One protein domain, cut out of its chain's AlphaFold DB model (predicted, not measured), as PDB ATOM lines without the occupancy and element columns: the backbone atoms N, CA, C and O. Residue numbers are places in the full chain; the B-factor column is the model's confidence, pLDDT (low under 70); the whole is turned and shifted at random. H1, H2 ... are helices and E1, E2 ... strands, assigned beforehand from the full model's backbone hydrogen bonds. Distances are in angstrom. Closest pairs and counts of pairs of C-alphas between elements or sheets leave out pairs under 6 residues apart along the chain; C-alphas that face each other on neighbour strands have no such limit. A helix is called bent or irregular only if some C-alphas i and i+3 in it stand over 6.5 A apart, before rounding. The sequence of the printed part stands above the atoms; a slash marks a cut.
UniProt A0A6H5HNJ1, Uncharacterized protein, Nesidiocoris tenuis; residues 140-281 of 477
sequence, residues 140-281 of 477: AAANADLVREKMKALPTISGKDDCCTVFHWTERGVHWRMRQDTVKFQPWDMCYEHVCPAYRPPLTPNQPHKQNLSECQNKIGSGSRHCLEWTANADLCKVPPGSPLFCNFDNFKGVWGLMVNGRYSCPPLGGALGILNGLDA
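Overview. This is residues 140 to 281 of the 477 residues of an uncharacterized protein of Nesidiocoris tenuis (UniProt A0A6H5HNJ1). A small barrel of six strands forms the core, closed right round, with the hairpin E1 and E2 running on past the ring as a two-stranded arm. H1 and H2 pack on its outside; H3 sits beyond H2, and a long loop between these two sticks out at residues 199 to 206. The printed part has 142 residues with three named helices and six named strands, in the order H1 E1 E2 H2 H3 E3 E4 E5 E6; the class is mixed, helices and strands. Round the ring run E1 E2 E3 E6 E5 E4 and back to E1, each neighbour pair antiparallel. The whole is compact, with a radius of gyration of the C-alphas of 16.0 A, and spans 52 by 44 by 25 A.

Along the chain. Find C-alpha 163 at (283.561, 220.351, 253.365); from there E1, residues 163 to 172, runs 25.2 A and bends by 57 degrees at residue 169. E2, residues 175 to 186, returns over 32.3 A. Look next at E3, residues 225 to 230, E4, residues 244 to 249, and E5, residues 252 to 260, which is 22.7 A long. E6, residues 273 to 278, ends at C-alpha 278, (279.506, 205.817, 259.898). H1, residues 144 to 157, begins at C-alpha 144, (288.978, 200.493, 254.984), and is 18.9 A long; H2 is residues 188 to 195 and H3 residues 213 to 216.

Arrangement. Start at the hairpin E1 and E2, where N 168 and O 179 are 3.1 A apart. The pairing is staggered: E2 pairs with E1 over residues 175 to 183 and with E3 over 183 to 186, where N 184 and O 229 are 2.9 A apart. E3 and E6 have N 228 and O 274 at 2.8 A. E4, E5 and E6 are a meander, each strand the antiparallel neighbour of the one before; look for N 256 and O 245 at 2.9 A and N 260 and O 275 at 3.0 A. With E3 before them they form a Greek key, the first strand being the antiparallel neighbour of the fourth. E4 and E1 close the ring, with N 165 and O 246 at 2.7 A. H1 is on the barrel, outside it, at a height over the sheet of 7.9 A, and runs across the strands, at 73 degrees to E5 on the local plane. Its closest C-alphas to E2 are those of Pro 155 and Phe 185, 6.0 A. H2 is also on the barrel and outside it; the C-alphas of Trp 188 and Cys 227, the closest of H2 and E3, are 5.2 A apart. H3 is not on the barrel and is close to H2 but not clearly touching, the closest C-alphas being Val 195 and Cys 216 at 5.7 A. H1 and H2 are irregular: C-alphas 152 and 155 are 7.3 A apart, and C-alphas 190 and 193 are 7.5 A apart. The O i to N i+4 pairs within hydrogen-bond range are 8 of 10 in H1 and 1 of 4 in H2, where 4 of 5 O i to N i+3 pairs are; H3 is too short for an O i to N i+4 pair.

Size, cuts and confidence. The C-alphas farthest apart, of Pro 205 and Asn 251, are 52.1 A apart. The printed part has no cut; the links H2 to H3, E3 to E4 and E5 to E6 are long. The mean pLDDT of the printed part is 76.8, with 36 residues under 70, among them 155 to 162 and 198 to 208.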
ATOM      1  N   ALA A 140     285.760 203.766 249.567       45.25
ATOM      2  CA  ALA A 140     286.262 202.401 249.709       45.25
ATOM      3  C   ALA A 140     287.172 201.837 248.590       45.25
ATOM      4  O   ALA A 140     287.506 200.653 248.664       45.25
ATOM      5  N   ALA A 141     287.609 202.607 247.592       44.44
ATOM      6  CA  ALA A 141     288.802 202.246 246.817       44.44
ATOM      7  C   ALA A 141     290.104 202.538 247.596       44.44
ATOM      8  O   ALA A 141     291.133 201.928 247.319       44.44
ATOM      9  N   ALA A 142     290.051 203.410 248.608       52.47
ATOM     10  CA  ALA A 142     291.114 203.589 249.582       52.47
ATOM     11  C   ALA A 142     290.799 202.757 250.838       52.47
ATOM     12  O   ALA A 142     289.673 202.741 251.333       52.47
ATOM     13  N   ASN A 143     291.792 201.989 251.276       66.44
ATOM     14  CA  ASN A 143     291.882 201.177 252.490       66.44
ATOM     15  C   ASN A 143     290.776 201.404 253.561       66.44
ATOM     16  O   ASN A 143     290.646 202.506 254.084       66.44
ATOM     17  N   ALA A 144     290.012 200.361 253.934       71.25
ATOM     18  CA  ALA A 144     288.978 200.493 254.984       71.25
ATOM     19  C   ALA A 144     289.563 200.891 256.344       71.25
ATOM     20  O   ALA A 144     288.890 201.560 257.126       71.25
ATOM     21  N   ASP A 145     290.817 200.531 256.603       76.38
ATOM     22  CA  ASP A 145     291.491 200.888 257.845       76.38
ATOM     23  C   ASP A 145     291.805 202.382 257.893       76.38
ATOM     24  O   ASP A 145     291.633 202.999 258.936       76.38
ATOM     25  N   LEU A 146     292.119 202.988 256.741       74.56
ATOM     26  CA  LEU A 146     292.263 204.439 256.624       74.56
ATOM     27  C   LEU A 146     290.928 205.154 256.871       74.56
ATOM     28  O   LEU A 146     290.899 206.190 257.531       74.56
ATOM     29  N   VAL A 147     289.815 204.605 256.367       75.62
ATOM     30  CA  VAL A 147     288.473 205.155 256.640       75.62
ATOM     31  C   VAL A 147     288.180 205.108 258.135       75.62
ATOM     32  O   VAL A 147     287.812 206.125 258.714       75.62
ATOM     33  N   ARG A 148     288.415 203.959 258.777       80.50
ATOM     34  CA  ARG A 148     288.262 203.777 260.227       80.50
ATOM     35  C   ARG A 148     289.117 204.751 261.031       80.50
ATOM     36  O   ARG A 148     288.617 205.368 261.967       80.50
ATOM     37  N   GLU A 149     290.393 204.870 260.686       78.19
ATOM     38  CA  GLU A 149     291.337 205.765 261.355       78.19
ATOM     39  C   GLU A 149     290.867 207.217 261.267       78.19
ATOM     40  O   GLU A 149     290.722 207.887 262.290       78.19
ATOM     41  N   LYS A 150     290.533 207.679 260.056       76.94
ATOM     42  CA  LYS A 150     290.065 209.047 259.862       76.94
ATOM     43  C   LYS A 150     288.731 209.303 260.548       76.94
ATOM     44  O   LYS A 150     288.596 210.339 261.185       76.94
ATOM     45  N   MET A 151     287.775 208.370 260.481       79.12
ATOM     46  CA  MET A 151     286.467 208.522 261.130       79.12
ATOM     47  C   MET A 151     286.569 208.667 262.647       79.12
ATOM     48  O   MET A 151     285.872 209.497 263.231       79.12
ATOM     49  N   LYS A 152     287.498 207.944 263.283       77.50
ATOM     50  CA  LYS A 152     287.796 208.111 264.714       77.50
ATOM     51  C   LYS A 152     288.372 209.489 265.049       77.50
ATOM     52  O   LYS A 152     288.143 209.977 266.149       77.50
ATOM     53  N   ALA A 153     289.086 210.115 264.115       72.06
ATOM     54  CA  ALA A 153     289.722 211.415 264.304       72.06
ATOM     55  C   ALA A 153     288.829 212.621 263.927       72.06
ATOM     56  O   ALA A 153     289.175 213.763 264.230       72.06
ATOM     57  N   LEU A 154     287.661 212.400 263.310       70.56
ATOM     58  CA  LEU A 154     286.747 213.470 262.879       70.56
ATOM     59  C   LEU A 154     286.296 214.437 263.990       70.56
ATOM     60  O   LEU A 154     286.284 215.641 263.727       70.56
ATOM     61  N   PRO A 155     285.971 213.989 265.223       62.12
ATOM     62  CA  PRO A 155     285.568 214.910 266.289       62.12
ATOM     63  C   PRO A 155     286.674 215.903 266.673       62.12
ATOM     64  O   PRO A 155     286.384 216.991 267.155       62.12
ATOM     65  N   THR A 156     287.941 215.538 266.445       57.66
ATOM     66  CA  THR A 156     289.124 216.347 266.780       57.66
ATOM     67  C   THR A 156     289.648 217.200 265.624       57.66
ATOM     68  O   THR A 156     290.380 218.154 265.870       57.66
ATOM     69  N   ILE A 157     289.291 216.875 264.376       52.47
ATOM     70  CA  ILE A 157     289.822 217.527 263.164       52.47
ATOM     71  C   ILE A 157     288.859 218.582 262.598       52.47
ATOM     72  O   ILE A 157     289.278 219.360 261.754       52.47
ATOM     73  N   SER A 158     287.609 218.668 263.085       53.00
ATOM     74  CA  SER A 158     286.567 219.603 262.611       53.00
ATOM     75  C   SER A 158     287.021 221.075 262.702       53.00
ATOM     76  O   SER A 158     286.769 221.793 263.670       53.00
ATOM     77  N   GLY A 159     287.757 221.508 261.679       48.75
ATOM     78  CA  GLY A 159     288.666 222.641 261.707       48.75
ATOM     79  C   GLY A 159     288.928 223.148 260.290       48.75
ATOM     80  O   GLY A 159     289.879 222.768 259.624       48.75
ATOM     81  N   LYS A 160     288.069 224.081 259.883       45.59
ATOM     82  CA  LYS A 160     288.239 225.101 258.832       45.59
ATOM     83  C   LYS A 160     288.249 224.707 257.343       45.59
ATOM     84  O   LYS A 160     287.750 225.540 256.593       45.59
ATOM     85  N   ASP A 161     288.648 223.506 256.917       51.19
ATOM     86  CA  ASP A 161     288.736 223.184 255.465       51.19
ATOM     87  C   ASP A 161     287.981 221.917 255.003       51.19
ATOM     88  O   ASP A 161     287.936 221.605 253.809       51.19
ATOM     89  N   ASP A 162     287.302 221.224 255.918       59.84
ATOM     90  CA  ASP A 162     286.617 219.966 255.623       59.84
ATOM     91  C   ASP A 162     285.152 220.173 255.225       59.84
ATOM     92  O   ASP A 162     284.242 220.301 256.048       59.84
ATOM     93  N   CYS A 163     284.905 220.202 253.916       73.12
ATOM     94  CA  CYS A 163     283.561 220.351 253.365       73.12
ATOM     95  C   CYS A 163     282.827 219.000 253.347       73.12
ATOM     96  O   CYS A 163     282.837 218.282 252.340       73.12
ATOM     97  N   CYS A 164     282.170 218.662 254.455       86.50
ATOM     98  CA  CYS A 164     281.119 217.648 254.483       86.50
ATOM     99  C   CYS A 164     279.794 218.251 254.027       86.50
ATOM    100  O   CYS A 164     279.403 219.325 254.472       86.50
ATOM    101  N   THR A 165     279.083 217.558 253.146       88.56
ATOM    102  CA  THR A 165     277.837 218.038 252.560       88.56
ATOM    103  C   THR A 165     276.789 216.946 252.509       88.56
ATOM    104  O   THR A 165     277.080 215.781 252.221       88.56
ATOM    105  N   VAL A 166     275.552 217.345 252.778       89.62
ATOM    106  CA  VAL A 166     274.375 216.487 252.697       89.62
ATOM    107  C   VAL A 166     273.422 217.048 251.653       89.62
ATOM    108  O   VAL A 166     273.285 218.263 251.495       89.62
ATOM    109  N   PHE A 167     272.768 216.151 250.923       86.88
ATOM    110  CA  PHE A 167     271.724 216.520 249.978       86.88
ATOM    111  C   PHE A 167     270.359 216.328 250.623       86.88
ATOM    112  O   PHE A 167     270.080 215.294 251.232       86.88
ATOM    113  N   HIS A 168     269.496 217.317 250.452       85.88
ATOM    114  CA  HIS A 168     268.130 217.263 250.944       85.88
ATOM    115  C   HIS A 168     267.207 218.078 250.046       85.88
ATOM    116  O   HIS A 168     267.627 218.781 249.122       85.88
ATOM    117  N   TRP A 169     265.917 217.945 250.310       83.50
ATOM    118  CA  TRP A 169     264.883 218.632 249.569       83.50
ATOM    119  C   TRP A 169     264.497 219.887 250.326       83.50
ATOM    120  O   TRP A 169     264.374 219.883 251.550       83.50
ATOM    121  N   THR A 170     264.298 220.960 249.579       75.56
ATOM    122  CA  THR A 170     263.712 222.192 250.091       75.56
ATOM    123  C   THR A 170     262.473 222.511 249.296       75.56
ATOM    124  O   THR A 170     262.462 222.404 248.063       75.56
ATOM    125  N   GLU A 171     261.437 222.902 250.016       71.44
ATOM    126  CA  GLU A 171     260.213 223.403 249.431       71.44
ATOM    127  C   GLU A 171     260.393 224.879 249.057       71.44
ATOM    128  O   GLU A 171     260.967 225.674 249.808       71.44
ATOM    129  N   ARG A 172     259.936 225.256 247.862       65.62
ATOM    130  CA  ARG A 172     259.851 226.656 247.439       65.62
ATOM    131  C   ARG A 172     258.514 226.871 246.731       65.62
ATOM    132  O   ARG A 172     258.460 226.919 245.501       65.62
ATOM    133  N   GLY A 173     257.445 226.969 247.522       70.31
ATOM    134  CA  GLY A 173     256.066 226.897 247.030       70.31
ATOM    135  C   GLY A 173     255.747 225.480 246.539       70.31
ATOM    136  O   GLY A 173     256.262 224.517 247.082       70.31
ATOM    137  N   VAL A 174     255.008 225.341 245.437       62.31
ATOM    138  CA  VAL A 174     254.627 224.037 244.834       62.31
ATOM    139  C   VAL A 174     255.776 223.236 244.198       62.31
ATOM    140  O   VAL A 174     255.561 222.159 243.637       62.31
ATOM    141  N   HIS A 175     257.008 223.746 244.232       69.06
ATOM    142  CA  HIS A 175     258.157 223.079 243.633       69.06
ATOM    143  C   HIS A 175     259.192 222.710 244.675       69.06
ATOM    144  O   HIS A 175     259.693 223.549 245.424       69.06
ATOM    145  N   TRP A 176     259.603 221.454 244.616       77.00
ATOM    146  CA  TRP A 176     260.718 220.973 245.392       77.00
ATOM    147  C   TRP A 176     262.025 221.112 244.627       77.00
ATOM    148  O   TRP A 176     262.105 220.820 243.429       77.00
ATOM    149  N   ARG A 177     263.076 221.535 245.326       78.19
ATOM    150  CA  ARG A 177     264.434 221.578 244.779       78.19
ATOM    151  C   ARG A 177     265.393 220.868 245.709       78.19
ATOM    152  O   ARG A 177     265.353 221.071 246.922       78.19
ATOM    153  N   MET A 178     266.282 220.086 245.111       83.00
ATOM    154  CA  MET A 178     267.441 219.554 245.808       83.00
ATOM    155  C   MET A 178     268.383 220.705 246.165       83.00
ATOM    156  O   MET A 178     268.689 221.553 245.321       83.00
ATOM    157  N   ARG A 179     268.836 220.717 247.412       84.56
ATOM    158  CA  ARG A 179     269.898 221.576 247.928       84.56
ATOM    159  C   ARG A 179     271.028 220.705 248.449       84.56
ATOM    160  O   ARG A 179     270.824 219.538 248.784       84.56
ATOM    161  N   GLN A 180     272.207 221.302 248.475       87.00
ATOM    162  CA  GLN A 180     273.391 220.747 249.095       87.00
ATOM    163  C   GLN A 180     273.831 221.752 250.146       87.00
ATOM    164  O   GLN A 180     274.152 222.885 249.788       87.00
ATOM    165  N   ASP A 181     273.839 221.323 251.401       86.31
ATOM    166  CA  ASP A 181     274.240 222.155 252.528       86.31
ATOM    167  C   ASP A 181     275.434 221.529 253.242       86.31
ATOM    168  O   ASP A 181     275.607 220.303 253.277       86.31
ATOM    169  N   THR A 182     276.287 222.401 253.773       86.88
ATOM    170  CA  THR A 182     277.485 222.010 254.509       86.88
ATOM    171  C   THR A 182     277.118 221.648 255.941       86.88
ATOM    172  O   THR A 182     276.316 222.319 256.594       86.88
ATOM    173  N   VAL A 183     277.740 220.588 256.439       87.88
ATOM    174  CA  VAL A 183     277.595 220.131 257.818       87.88
ATOM    175  C   VAL A 183     278.961 220.001 258.467       87.88
ATOM    176  O   VAL A 183     279.972 219.822 257.786       87.88
ATOM    177  N   LYS A 184     278.987 220.081 259.791       86.81
ATOM    178  CA  LYS A 184     280.199 219.936 260.597       86.81
ATOM    179  C   LYS A 184     280.028 218.806 261.592       86.81
ATOM    180  O   LYS A 184     278.930 218.601 262.100       86.81
ATOM    181  N   PHE A 185     281.112 218.093 261.879       88.00
ATOM    182  CA  PHE A 185     281.130 217.140 262.982       88.00
ATOM    183  C   PHE A 185     281.150 217.889 264.305       88.00
ATOM    184  O   PHE A 185     281.925 218.836 264.464       88.00
ATOM    185  N   GLN A 186     280.311 217.430 265.229       86.88
ATOM    186  CA  GLN A 186     280.253 217.908 266.599       86.88
ATOM    187  C   GLN A 186     280.647 216.795 267.577       86.88
ATOM    188  O   GLN A 186     280.483 215.605 267.270       86.88
ATOM    189  N   PRO A 187     281.153 217.163 268.765       87.06
ATOM    190  CA  PRO A 187     281.231 216.261 269.903       87.06
ATOM    191  C   PRO A 187     279.897 215.535 270.149       87.06
ATOM    192  O   PRO A 187     278.817 216.085 269.934       87.06
ATOM    193  N   TRP A 188     279.966 214.261 270.545       87.62
ATOM    194  CA  TRP A 188     278.780 213.399 270.649       87.62
ATOM    195  C   TRP A 188     277.781 213.860 271.723       87.62
ATOM    196  O   TRP A 188     276.575 213.676 271.568       87.62
ATOM    197  N   ASP A 189     278.273 214.496 272.782       86.06
ATOM    198  CA  ASP A 189     277.481 215.056 273.879       86.06
ATOM    199  C   ASP A 189     276.493 216.142 273.436       86.06
ATOM    200  O   ASP A 189     275.407 216.237 274.006       86.06
ATOM    201  N   MET A 190     276.794 216.872 272.358       86.50
ATOM    202  CA  MET A 190     275.855 217.819 271.743       86.50
ATOM    203  C   MET A 190     274.557 217.135 271.289       86.50
ATOM    204  O   MET A 190     273.487 217.733 271.343       86.50
ATOM    205  N   CYS A 191     274.622 215.862 270.885       87.25
ATOM    206  CA  CYS A 191     273.463 215.094 270.436       87.25
ATOM    207  C   CYS A 191     272.742 214.335 271.570       87.25
ATOM    208  O   CYS A 191     271.785 213.609 271.289       87.25
ATOM    209  N   TYR A 192     273.126 214.481 272.846       85.25
ATOM    210  CA  TYR A 192     272.501 213.723 273.942       85.25
ATOM    211  C   TYR A 192     270.994 213.947 274.076       85.25
ATOM    212  O   TYR A 192     270.276 212.981 274.325       85.25
ATOM    213  N   GLU A 193     270.487 215.160 273.838       80.94
ATOM    214  CA  GLU A 193     269.037 215.415 273.855       80.94
ATOM    215  C   GLU A 193     268.285 214.661 272.745       80.94
ATOM    216  O   GLU A 193     267.114 214.314 272.908       80.94
ATOM    217  N   HIS A 194     268.960 214.374 271.630       83.44
ATOM    218  CA  HIS A 194     268.393 213.641 270.501       83.44
ATOM    219  C   HIS A 194     268.444 212.125 270.710       83.44
ATOM    220  O   HIS A 194     267.603 211.400 270.189       83.44
ATOM    221  N   VAL A 195     269.405 211.619 271.480       85.31
ATOM    222  CA  VAL A 195     269.546 210.175 271.724       85.31
ATOM    223  C   VAL A 195     268.797 209.756 272.985       85.31
ATOM    224  O   VAL A 195     268.132 208.727 272.987       85.31
ATOM    225  N   CYS A 196     268.860 210.573 274.038       84.69
ATOM    226  CA  CYS A 196     268.251 210.312 275.337       84.69
ATOM    227  C   CYS A 196     267.544 211.563 275.882       84.69
ATOM    228  O   CYS A 196     268.024 212.214 276.808       84.69
ATOM    229  N   PRO A 197     266.354 211.894 275.356       73.06
ATOM    230  CA  PRO A 197     265.591 213.094 275.715       73.06
ATOM    231  C   PRO A 197     265.081 213.163 277.167       73.06
ATOM    232  O   PRO A 197     264.415 214.135 277.506       73.06
ATOM    233  N   ALA A 198     265.378 212.197 278.048       65.69
ATOM    234  CA  ALA A 198     264.945 212.266 279.453       65.69
ATOM    235  C   ALA A 198     265.739 213.298 280.277       65.69
ATOM    236  O   ALA A 198     265.395 213.567 281.424       65.69
ATOM    237  N   TYR A 199     266.783 213.897 279.694       58.75
ATOM    238  CA  TYR A 199     267.443 215.081 280.248       58.75
ATOM    239  C   TYR A 199     266.606 216.366 280.094       58.75
ATOM    240  O   TYR A 199     266.933 217.374 280.719       58.75
ATOM    241  N   ARG A 200     265.503 216.341 279.325       56.50
ATOM    242  CA  ARG A 200     264.443 217.358 279.400       56.50
ATOM    243  C   ARG A 200     263.421 216.984 280.474       56.50
ATOM    244  O   ARG A 200     263.100 215.803 280.604       56.50
ATOM    245  N   PRO A 201     262.842 217.968 281.188       51.50
ATOM    246  CA  PRO A 201     261.681 217.705 282.026       51.50
ATOM    247  C   PRO A 201     260.589 217.021 281.181       51.50
ATOM    248  O   PRO A 201     260.361 217.430 280.036       51.50
ATOM    249  N   PRO A 202     259.948 215.961 281.699       51.31
ATOM    250  CA  PRO A 202     259.013 215.159 280.927       51.31
ATOM    251  C   PRO A 202     257.839 216.025 280.463       51.31
ATOM    252  O   PRO A 202     257.239 216.750 281.253       51.31
ATOM    253  N   LEU A 203     257.486 215.932 279.177       52.28
ATOM    254  CA  LEU A 203     256.324 216.640 278.621       52.28
ATOM    255  C   LEU A 203     255.003 216.143 279.235       52.28
ATOM    256  O   LEU A 203     254.007 216.857 279.195       52.28
ATOM    257  N   THR A 204     254.989 214.938 279.821       54.12
ATOM    258  CA  THR A 204     253.852 214.394 280.576       54.12
ATOM    259  C   THR A 204     254.325 213.523 281.757       54.12
ATOM    260  O   THR A 204     255.307 212.798 281.609       54.12
ATOM    261  N   PRO A 205     253.634 213.520 282.915       55.72
ATOM    262  CA  PRO A 205     254.067 212.806 284.130       55.72
ATOM    263  C   PRO A 205     254.148 211.268 284.042       55.72
ATOM    264  O   PRO A 205     254.650 210.646 284.971       55.72
ATOM    265  N   ASN A 206     253.659 210.645 282.963       54.75
ATOM    266  CA  ASN A 206     253.366 209.203 282.921       54.75
ATOM    267  C   ASN A 206     254.119 208.408 281.837       54.75
ATOM    268  O   ASN A 206     253.700 207.299 281.507       54.75
ATOM    269  N   GLN A 207     255.223 208.911 281.277       56.41
ATOM    270  CA  GLN A 207     256.074 208.087 280.405       56.41
ATOM    271  C   GLN A 207     257.199 207.427 281.217       56.41
ATOM    272  O   GLN A 207     258.125 208.118 281.640       56.41
ATOM    273  N   PRO A 208     257.170 206.099 281.448       59.47
ATOM    274  CA  PRO A 208     258.296 205.413 282.063       59.47
ATOM    275  C   PRO A 208     259.489 205.432 281.101       59.47
ATOM    276  O   PRO A 208     259.501 204.747 280.078       59.47
ATOM    277  N   HIS A 209     260.510 206.216 281.436       70.56
ATOM    278  CA  HIS A 209     261.788 206.186 280.736       70.56
ATOM    279  C   HIS A 209     262.577 204.953 281.181       70.56
ATOM    280  O   HIS A 209     262.908 204.807 282.357       70.56
ATOM    281  N   LYS A 210     262.913 204.071 280.240       82.06
ATOM    282  CA  LYS A 210     263.878 202.985 280.469       82.06
ATOM    283  C   LYS A 210     265.072 203.224 279.563       82.06
ATOM    284  O   LYS A 210     265.193 202.587 278.529       82.06
ATOM    285  N   GLN A 211     265.926 204.177 279.910       84.75
ATOM    286  CA  GLN A 211     267.109 204.503 279.114       84.75
ATOM    287  C   GLN A 211     268.366 203.874 279.709       84.75
ATOM    288  O   GLN A 211     268.512 203.742 280.921       84.75
ATOM    289  N   ASN A 212     269.297 203.508 278.833       86.38
ATOM    290  CA  ASN A 212     270.629 203.049 279.211       86.38
ATOM    291  C   ASN A 212     271.636 204.163 278.908       86.38
ATOM    292  O   ASN A 212     271.862 204.486 277.749       86.38
ATOM    293  N   LEU A 213     272.263 204.738 279.935       85.25
ATOM    294  CA  LEU A 213     273.190 205.860 279.762       85.25
ATOM    295  C   LEU A 213     274.416 205.516 278.917       85.25
ATOM    296  O   LEU A 213     274.881 206.345 278.142       85.25
ATOM    297  N   SER A 214     274.927 204.294 279.024       87.94
ATOM    298  CA  SER A 214     276.065 203.856 278.215       87.94
ATOM    299  C   SER A 214     275.693 203.734 276.732       87.94
ATOM    300  O   SER A 214     276.538 203.951 275.865       87.94
ATOM    301  N   GLU A 215     274.421 203.454 276.440       86.81
ATOM    302  CA  GLU A 215     273.870 203.534 275.087       86.81
ATOM    303  C   GLU A 215     273.801 204.991 274.608       86.81
ATOM    304  O   GLU A 215     274.333 205.318 273.549       86.81
ATOM    305  N   CYS A 216     273.248 205.888 275.433       85.44
ATOM    306  CA  CYS A 216     273.179 207.327 275.148       85.44
ATOM    307  C   CYS A 216     274.555 207.930 274.850       85.44
ATOM    308  O   CYS A 216     274.721 208.745 273.949       85.44
ATOM    309  N   GLN A 217     275.563 207.509 275.614       86.19
ATOM    310  CA  GLN A 217     276.942 207.975 275.512       86.19
ATOM    311  C   GLN A 217     277.708 207.341 274.344       86.19
ATOM    312  O   GLN A 217     278.908 207.580 274.223       86.19
ATOM    313  N   ASN A 218     277.045 206.528 273.511       87.19
ATOM    314  CA  ASN A 218     277.664 205.796 272.407       87.19
ATOM    315  C   ASN A 218     278.882 204.964 272.856       87.19
ATOM    316  O   ASN A 218     279.882 204.850 272.153       87.19
ATOM    317  N   LYS A 219     278.805 204.405 274.071       84.69
ATOM    318  CA  LYS A 219     279.819 203.502 274.643       84.69
ATOM    319  C   LYS A 219     279.496 202.035 274.386       84.69
ATOM    320  O   LYS A 219     280.360 201.179 274.547       84.69
ATOM    321  N   ILE A 220     278.243 201.756 274.049       77.69
ATOM    322  CA  ILE A 220     277.731 200.432 273.723       77.69
ATOM    323  C   ILE A 220     277.293 200.450 272.260       77.69
ATOM    324  O   ILE A 220     276.867 201.480 271.734       77.69
ATOM    325  N   GLY A 221     277.444 199.299 271.616       69.38
ATOM    326  CA  GLY A 221     277.153 199.113 270.206       69.38
ATOM    327  C   GLY A 221     278.414 198.903 269.387       69.38
ATOM    328  O   GLY A 221     279.505 199.348 269.734       69.38
ATOM    329  N   SER A 222     278.274 198.163 268.292       68.38
ATOM    330  CA  SER A 222     279.392 197.857 267.392       68.38
ATOM    331  C   SER A 222     279.521 198.826 266.214       68.38
ATOM    332  O   SER A 222     280.319 198.567 265.316       68.38
ATOM    333  N   GLY A 223     278.693 199.871 266.169       75.50
ATOM    334  CA  GLY A 223     278.654 200.849 265.085       75.50
ATOM    335  C   GLY A 223     279.314 202.171 265.452       75.50
ATOM    336  O   GLY A 223     279.381 202.547 266.620       75.50
ATOM    337  N   SER A 224     279.789 202.888 264.441       84.94
ATOM    338  CA  SER A 224     280.279 204.257 264.555       84.94
ATOM    339  C   SER A 224     279.118 205.226 264.367       84.94
ATOM    340  O   SER A 224     278.410 205.210 263.361       84.94
ATOM    341  N   ARG A 225     278.895 206.073 265.364       89.94
ATOM    342  CA  ARG A 225     277.853 207.099 265.329       89.94
ATOM    343  C   ARG A 225     278.486 208.445 265.589       89.94
ATOM    344  O   ARG A 225     279.365 208.563 266.442       89.94
ATOM    345  N   HIS A 226     278.041 209.445 264.844       89.69
ATOM    346  CA  HIS A 226     278.597 210.785 264.899       89.69
ATOM    347  C   HIS A 226     277.485 211.824 264.988       89.69
ATOM    348  O   HIS A 226     276.441 211.683 264.351       89.69
ATOM    349  N   CYS A 227     277.743 212.871 265.769       89.88
ATOM    350  CA  CYS A 227     276.891 214.046 265.842       89.88
ATOM    351  C   CYS A 227     277.319 215.037 264.755       89.88
ATOM    352  O   CYS A 227     278.514 215.258 264.531       89.88
ATOM    353  N   LEU A 228     276.345 215.609 264.063       89.94
ATOM    354  CA  LEU A 228     276.533 216.588 263.002       89.94
ATOM    355  C   LEU A 228     275.739 217.846 263.312       89.94
ATOM    356  O   LEU A 228     274.691 217.746 263.933       89.94
ATOM    357  N   GLU A 229     276.189 218.988 262.800       87.62
ATOM    358  CA  GLU A 229     275.463 220.257 262.840       87.62
ATOM    359  C   GLU A 229     275.399 220.911 261.453       87.62
ATOM    360  O   GLU A 229     276.393 220.927 260.718       87.62
ATOM    361  N   TRP A 230     274.245 221.473 261.087       84.44
ATOM    362  CA  TRP A 230     274.093 222.324 259.908       84.44
ATOM    363  C   TRP A 230     274.783 223.669 260.077       84.44
ATOM    364  O   TRP A 230     274.667 224.333 261.100       84.44
ATOM    365  N   THR A 231     275.415 224.146 259.003       75.44
ATOM    366  CA  THR A 231     275.811 225.559 258.933       75.44
ATOM    367  C   THR A 231     274.625 226.494 258.680       75.44
ATOM    368  O   THR A 231     274.752 227.702 258.854       75.44
ATOM    369  N   ALA A 232     273.495 225.954 258.219       70.06
ATOM    370  CA  ALA A 232     272.254 226.685 257.988       70.06
ATOM    371  C   ALA A 232     271.280 226.512 259.170       70.06
ATOM    372  O   ALA A 232     271.288 225.483 259.837       70.06
ATOM    373  N   ASN A 233     270.395 227.488 259.403       67.19
ATOM    374  CA  ASN A 233     269.346 227.405 260.432       67.19
ATOM    375  C   ASN A 233     268.212 226.459 260.000       67.19
ATOM    376  O   ASN A 233     267.117 226.905 259.652       67.19
ATOM    377  N   ALA A 234     268.472 225.155 259.982       71.88
ATOM    378  CA  ALA A 234     267.459 224.134 259.754       71.88
ATOM    379  C   ALA A 234     267.866 222.791 260.368       71.88
ATOM    380  O   ALA A 234     268.991 222.615 260.819       71.88
ATOM    381  N   ASP A 235     266.897 221.882 260.435       77.44
ATOM    382  CA  ASP A 235     266.971 220.662 261.233       77.44
ATOM    383  C   ASP A 235     267.406 219.451 260.398       77.44
ATOM    384  O   ASP A 235     266.708 219.043 259.461       77.44
ATOM    385  N   LEU A 236     268.549 218.855 260.765       83.25
ATOM    386  CA  LEU A 236     269.086 217.644 260.139       83.25
ATOM    387  C   LEU A 236     268.142 216.453 260.251       83.25
ATOM    388  O   LEU A 236     268.151 215.601 259.364       83.25
ATOM    389  N   CYS A 237     267.322 216.377 261.298       81.06
ATOM    390  CA  CYS A 237     266.357 215.295 261.457       81.06
ATOM    391  C   CYS A 237     265.329 215.232 260.321       81.06
ATOM    392  O   CYS A 237     264.763 214.168 260.060       81.06
ATOM    393  N   LYS A 238     265.086 216.358 259.635       81.88
ATOM    394  CA  LYS A 238     264.191 216.427 258.471       81.88
ATOM    395  C   LYS A 238     264.819 215.835 257.213       81.88
ATOM    396  O   LYS A 238     264.131 215.659 256.206       81.88
ATOM    397  N   VAL A 239     266.117 215.538 257.238       87.31
ATOM    398  CA  VAL A 239     266.782 214.837 256.145       87.31
ATOM    399  C   VAL A 239     266.313 213.376 256.139       87.31
ATOM    400  O   VAL A 239     266.382 212.716 257.175       87.31
ATOM    401  N   PRO A 240     265.870 212.839 254.987       87.75
ATOM    402  CA  PRO A 240     265.427 211.452 254.905       87.75
ATOM    403  C   PRO A 240     266.503 210.456 255.387       87.75
ATOM    404  O   PRO A 240     267.661 210.561 254.954       87.75
ATOM    405  N   PRO A 241     266.143 209.473 256.235       90.38
ATOM    406  CA  PRO A 241     267.078 208.472 256.743       90.38
ATOM    407  C   PRO A 241     267.597 207.577 255.615       90.38
ATOM    408  O   PRO A 241     266.842 207.147 254.744       90.38
ATOM    409  N   GLY A 242     268.902 207.322 255.612       91.38
ATOM    410  CA  GLY A 242     269.649 206.771 254.484       91.38
ATOM    411  C   GLY A 242     270.402 207.827 253.664       91.38
ATOM    412  O   GLY A 242     271.037 207.471 252.674       91.38
ATOM    413  N   SER A 243     270.336 209.120 254.029       90.69
ATOM    414  CA  SER A 243     270.980 210.195 253.249       90.69
ATOM    415  C   SER A 243     272.482 210.068 253.301       90.69
ATOM    416  O   SER A 243     273.033 210.144 254.394       90.69
ATOM    417  N   PRO A 244     273.168 209.910 252.158       91.56
ATOM    418  CA  PRO A 244     274.613 209.852 252.171       91.56
ATOM    419  C   PRO A 244     275.192 211.206 252.568       91.56
ATOM    420  O   PRO A 244     274.856 212.241 251.985       91.56
ATOM    421  N   LEU A 245     276.100 211.171 253.540       90.44
ATOM    422  CA  LEU A 245     276.989 212.283 253.824       90.44
ATOM    423  C   LEU A 245     278.220 212.175 252.931       90.44
ATOM    424  O   LEU A 245     278.938 211.171 252.970       90.44
ATOM    425  N   PHE A 246     278.484 213.224 252.159       88.06
ATOM    426  CA  PHE A 246     279.656 213.311 251.301       88.06
ATOM    427  C   PHE A 246     280.682 214.222 251.923       88.06
ATOM    428  O   PHE A 246     280.388 215.392 252.140       88.06
ATOM    429  N   CYS A 247     281.895 213.734 252.126       83.69
ATOM    430  CA  CYS A 247     282.975 214.592 252.577       83.69
ATOM    431  C   CYS A 247     284.193 214.473 251.679       83.69
ATOM    432  O   CYS A 247     284.442 213.441 251.041       83.69
ATOM    433  N   ASN A 248     284.944 215.566 251.658       79.25
ATOM    434  CA  ASN A 248     286.216 215.689 250.984       79.25
ATOM    435  C   ASN A 248     287.286 215.986 252.039       79.25
ATOM    436  O   ASN A 248     287.419 217.137 252.438       79.25
ATOM    437  N   PHE A 249     287.997 214.951 252.488       70.94
ATOM    438  CA  PHE A 249     289.084 215.070 253.464       70.94
ATOM    439  C   PHE A 249     290.400 214.652 252.811       70.94
ATOM    440  O   PHE A 249     290.568 213.484 252.433       70.94
ATOM    441  N   ASP A 250     291.349 215.578 252.711       68.88
ATOM    442  CA  ASP A 250     292.601 215.419 251.965       68.88
ATOM    443  C   ASP A 250     292.363 214.900 250.526       68.88
ATOM    444  O   ASP A 250     291.839 215.604 249.664       68.88
ATOM    445  N   ASN A 251     292.718 213.633 250.275       62.97
ATOM    446  CA  ASN A 251     292.583 212.919 249.004       62.97
ATOM    447  C   ASN A 251     291.403 211.933 248.981       62.97
ATOM    448  O   ASN A 251     291.210 211.216 247.997       62.97
ATOM    449  N   PHE A 252     290.626 211.849 250.062       65.31
ATOM    450  CA  PHE A 252     289.514 210.918 250.179       65.31
ATOM    451  C   PHE A 252     288.193 211.635 249.918       65.31
ATOM    452  O   PHE A 252     287.742 212.474 250.699       65.31
ATOM    453  N   LYS A 253     287.561 211.264 248.802       76.50
ATOM    454  CA  LYS A 253     286.272 211.797 248.361       76.50
ATOM    455  C   LYS A 253     285.257 210.675 248.290       76.50
ATOM    456  O   LYS A 253     285.489 209.674 247.616       76.50
ATOM    457  N   GLY A 254     284.119 210.866 248.940       79.88
ATOM    458  CA  GLY A 254     282.961 210.001 248.759       79.88
ATOM    459  C   GLY A 254     282.070 209.978 249.984       79.88
ATOM    460  O   GLY A 254     281.997 210.959 250.720       79.88
ATOM    461  N   VAL A 255     281.368 208.863 250.157       86.00
ATOM    462  CA  VAL A 255     280.380 208.701 251.224       86.00
ATOM    463  C   VAL A 255     281.072 208.293 252.518       86.00
ATOM    464  O   VAL A 255     281.869 207.358 252.527       86.00
ATOM    465  N   TRP A 256     280.748 208.998 253.597       86.69
ATOM    466  CA  TRP A 256     281.285 208.753 254.939       86.69
ATOM    467  C   TRP A 256     280.288 208.068 255.862       86.69
ATOM    468  O   TRP A 256     280.678 207.454 256.846       86.69
ATOM    469  N   GLY A 257     279.004 208.132 255.537       90.88
ATOM    470  CA  GLY A 257     277.963 207.549 256.360       90.88
ATOM    471  C   GLY A 257     276.580 207.817 255.798       90.88
ATOM    472  O   GLY A 257     276.440 208.445 254.743       90.88
ATOM    473  N   LEU A 258     275.573 207.338 256.520       93.06
ATOM    474  CA  LEU A 258     274.167 207.575 256.222       93.06
ATOM    475  C   LEU A 258     273.513 208.312 257.392       93.06
ATOM    476  O   LEU A 258     273.704 207.948 258.552       93.06
ATOM    477  N   MET A 259     272.745 209.351 257.076       92.00
ATOM    478  CA  MET A 259     271.908 210.057 258.042       92.00
ATOM    479  C   MET A 259     270.819 209.129 258.563       92.00
ATOM    480  O   MET A 259     270.251 208.357 257.789       92.00
ATOM    481  N   VAL A 260     270.487 209.245 259.842       91.06
ATOM    482  CA  VAL A 260     269.497 208.392 260.505       91.06
ATOM    483  C   VAL A 260     268.641 209.210 261.469       91.06
ATOM    484  O   VAL A 260     269.132 210.129 262.120       91.06
ATOM    485  N   ASN A 261     267.350 208.885 261.556       85.19
ATOM    486  CA  ASN A 261     266.400 209.571 262.444       85.19
ATOM    487  C   ASN A 261     265.384 208.633 263.128       85.19
ATOM    488  O   ASN A 261     264.749 209.041 264.092       85.19
ATOM    489  N   GLY A 262     265.252 207.369 262.701       73.31
ATOM    490  CA  GLY A 262     264.154 206.489 263.131       73.31
ATOM    491  C   GLY A 262     264.124 206.124 264.621       73.31
ATOM    492  O   GLY A 262     263.076 205.743 265.134       73.31
ATOM    493  N   ARG A 263     265.252 206.247 265.329       80.50
ATOM    494  CA  ARG A 263     265.373 205.964 266.773       80.50
ATOM    495  C   ARG A 263     265.879 207.163 267.574       80.50
ATOM    496  O   ARG A 263     266.327 206.989 268.703       80.50
ATOM    497  N   TYR A 264     265.805 208.361 267.000       84.81
ATOM    498  CA  TYR A 264     266.298 209.590 267.608       84.81
ATOM    499  C   TYR A 264     265.157 210.592 267.782       84.81
ATOM    500  O   TYR A 264     264.211 210.641 266.999       84.81
ATOM    501  N   SER A 265     265.221 211.362 268.858       83.50
ATOM    502  CA  SER A 265     264.285 212.431 269.160       83.50
ATOM    503  C   SER A 265     264.644 213.651 268.326       83.50
ATOM    504  O   SER A 265     265.789 214.103 268.320       83.50
ATOM    505  N   CYS A 266     263.654 214.198 267.632       79.75
ATOM    506  CA  CYS A 266     263.808 215.367 266.779       79.75
ATOM    507  C   CYS A 266     262.915 216.487 267.333       79.75
ATOM    508  O   CYS A 266     261.714 216.514 267.051       79.75
ATOM    509  N   PRO A 267     263.450 217.356 268.210       70.19
ATOM    510  CA  PRO A 267     262.673 218.405 268.846       70.19
ATOM    511  C   PRO A 267     262.242 219.474 267.823       70.19
ATOM    512  O   PRO A 267     263.042 219.892 266.991       70.19
ATOM    513  N   PRO A 268     261.000 219.989 267.906       59.81
ATOM    514  CA  PRO A 268     260.467 220.959 266.943       59.81
ATOM    515  C   PRO A 268     261.103 222.356 267.041       59.81
ATOM    516  O   PRO A 268     260.961 223.162 266.124       59.81
ATOM    517  N   LEU A 269     261.794 222.656 268.146       55.06
ATOM    518  CA  LEU A 269     262.446 223.934 268.418       55.06
ATOM    519  C   LEU A 269     263.918 223.680 268.754       55.06
ATOM    520  O   LEU A 269     264.212 223.047 269.766       55.06
ATOM    521  N   GLY A 270     264.817 224.198 267.918       52.75
ATOM    522  CA  GLY A 270     266.248 224.254 268.211       52.75
ATOM    523  C   GLY A 270     266.982 222.929 268.036       52.75
ATOM    524  O   GLY A 270     267.272 222.236 269.003       52.75
ATOM    525  N   GLY A 271     267.365 222.632 266.801       61.22
ATOM    526  CA  GLY A 271     268.406 221.657 266.532       61.22
ATOM    527  C   GLY A 271     268.857 221.785 265.094       61.22
ATOM    528  O   GLY A 271     268.142 221.372 264.196       61.22
ATOM    529  N   ALA A 272     270.044 222.341 264.871       73.94
ATOM    530  CA  ALA A 272     270.778 222.121 263.630       73.94
ATOM    531  C   ALA A 272     271.442 220.732 263.625       73.94
ATOM    532  O   ALA A 272     272.246 220.444 262.746       73.94
ATOM    533  N   LEU A 273     271.136 219.894 264.625       86.62
ATOM    534  CA  LEU A 273     271.857 218.677 264.950       86.62
ATOM    535  C   LEU A 273     271.220 217.434 264.344       86.62
ATOM    536  O   LEU A 273     270.002 217.326 264.229       86.62
ATOM    537  N   GLY A 274     272.058 216.471 263.987       89.19
ATOM    538  CA  GLY A 274     271.615 215.190 263.463       89.19
ATOM    539  C   GLY A 274     272.653 214.108 263.635       89.19
ATOM    540  O   GLY A 274     273.808 214.367 263.973       89.19
ATOM    541  N   ILE A 275     272.216 212.876 263.403       90.88
ATOM    542  CA  ILE A 275     273.015 211.697 263.697       90.88
ATOM    543  C   ILE A 275     273.361 210.982 262.402       90.88
ATOM    544  O   ILE A 275     272.524 210.764 261.521       90.88
ATOM    545  N   LEU A 276     274.637 210.639 262.299       92.44
ATOM    546  CA  LEU A 276     275.219 209.913 261.192       92.44
ATOM    547  C   LEU A 276     275.693 208.556 261.685       92.44
ATOM    548  O   LEU A 276     276.497 208.487 262.615       92.44
ATOM    549  N   ASN A 277     275.281 207.503 260.991       92.62
ATOM    550  CA  ASN A 277     275.922 206.205 261.117       92.62
ATOM    551  C   ASN A 277     277.081 206.133 260.127       92.62
ATOM    552  O   ASN A 277     276.922 206.448 258.944       92.62
ATOM    553  N   GLY A 278     278.261 205.797 260.637       90.94
ATOM    554  CA  GLY A 278     279.506 205.817 259.898       90.94
ATOM    555  C   GLY A 278     279.711 204.577 259.039       90.94
ATOM    556  O   GLY A 278     279.394 203.448 259.418       90.94
ATOM    557  N   LEU A 279     280.259 204.795 257.842       88.38
ATOM    558  CA  LEU A 279     280.440 203.743 256.843       88.38
ATOM    559  C   LEU A 279     281.466 202.693 257.282       88.38
ATOM    560  O   LEU A 279     281.417 201.550 256.827       88.38
ATOM    561  N   ASP A 280     282.379 203.051 258.176       85.50
ATOM    562  CA  ASP A 280     283.411 202.173 258.714       85.50
ATOM    563  C   ASP A 280     282.860 200.918 259.411       85.50
ATOM    564  O   ASP A 280     283.520 199.875 259.377       85.50
ATOM    565  N   ALA A 281     281.639 200.981 259.954       86.44
ATOM    566  CA  ALA A 281     280.969 199.839 260.574       86.44
ATOM    567  C   ALA A 281     280.501 198.774 259.561       86.44
ATOM    568  O   ALA A 281     280.338 197.612 259.932       86.44
TER     569      ALA A 281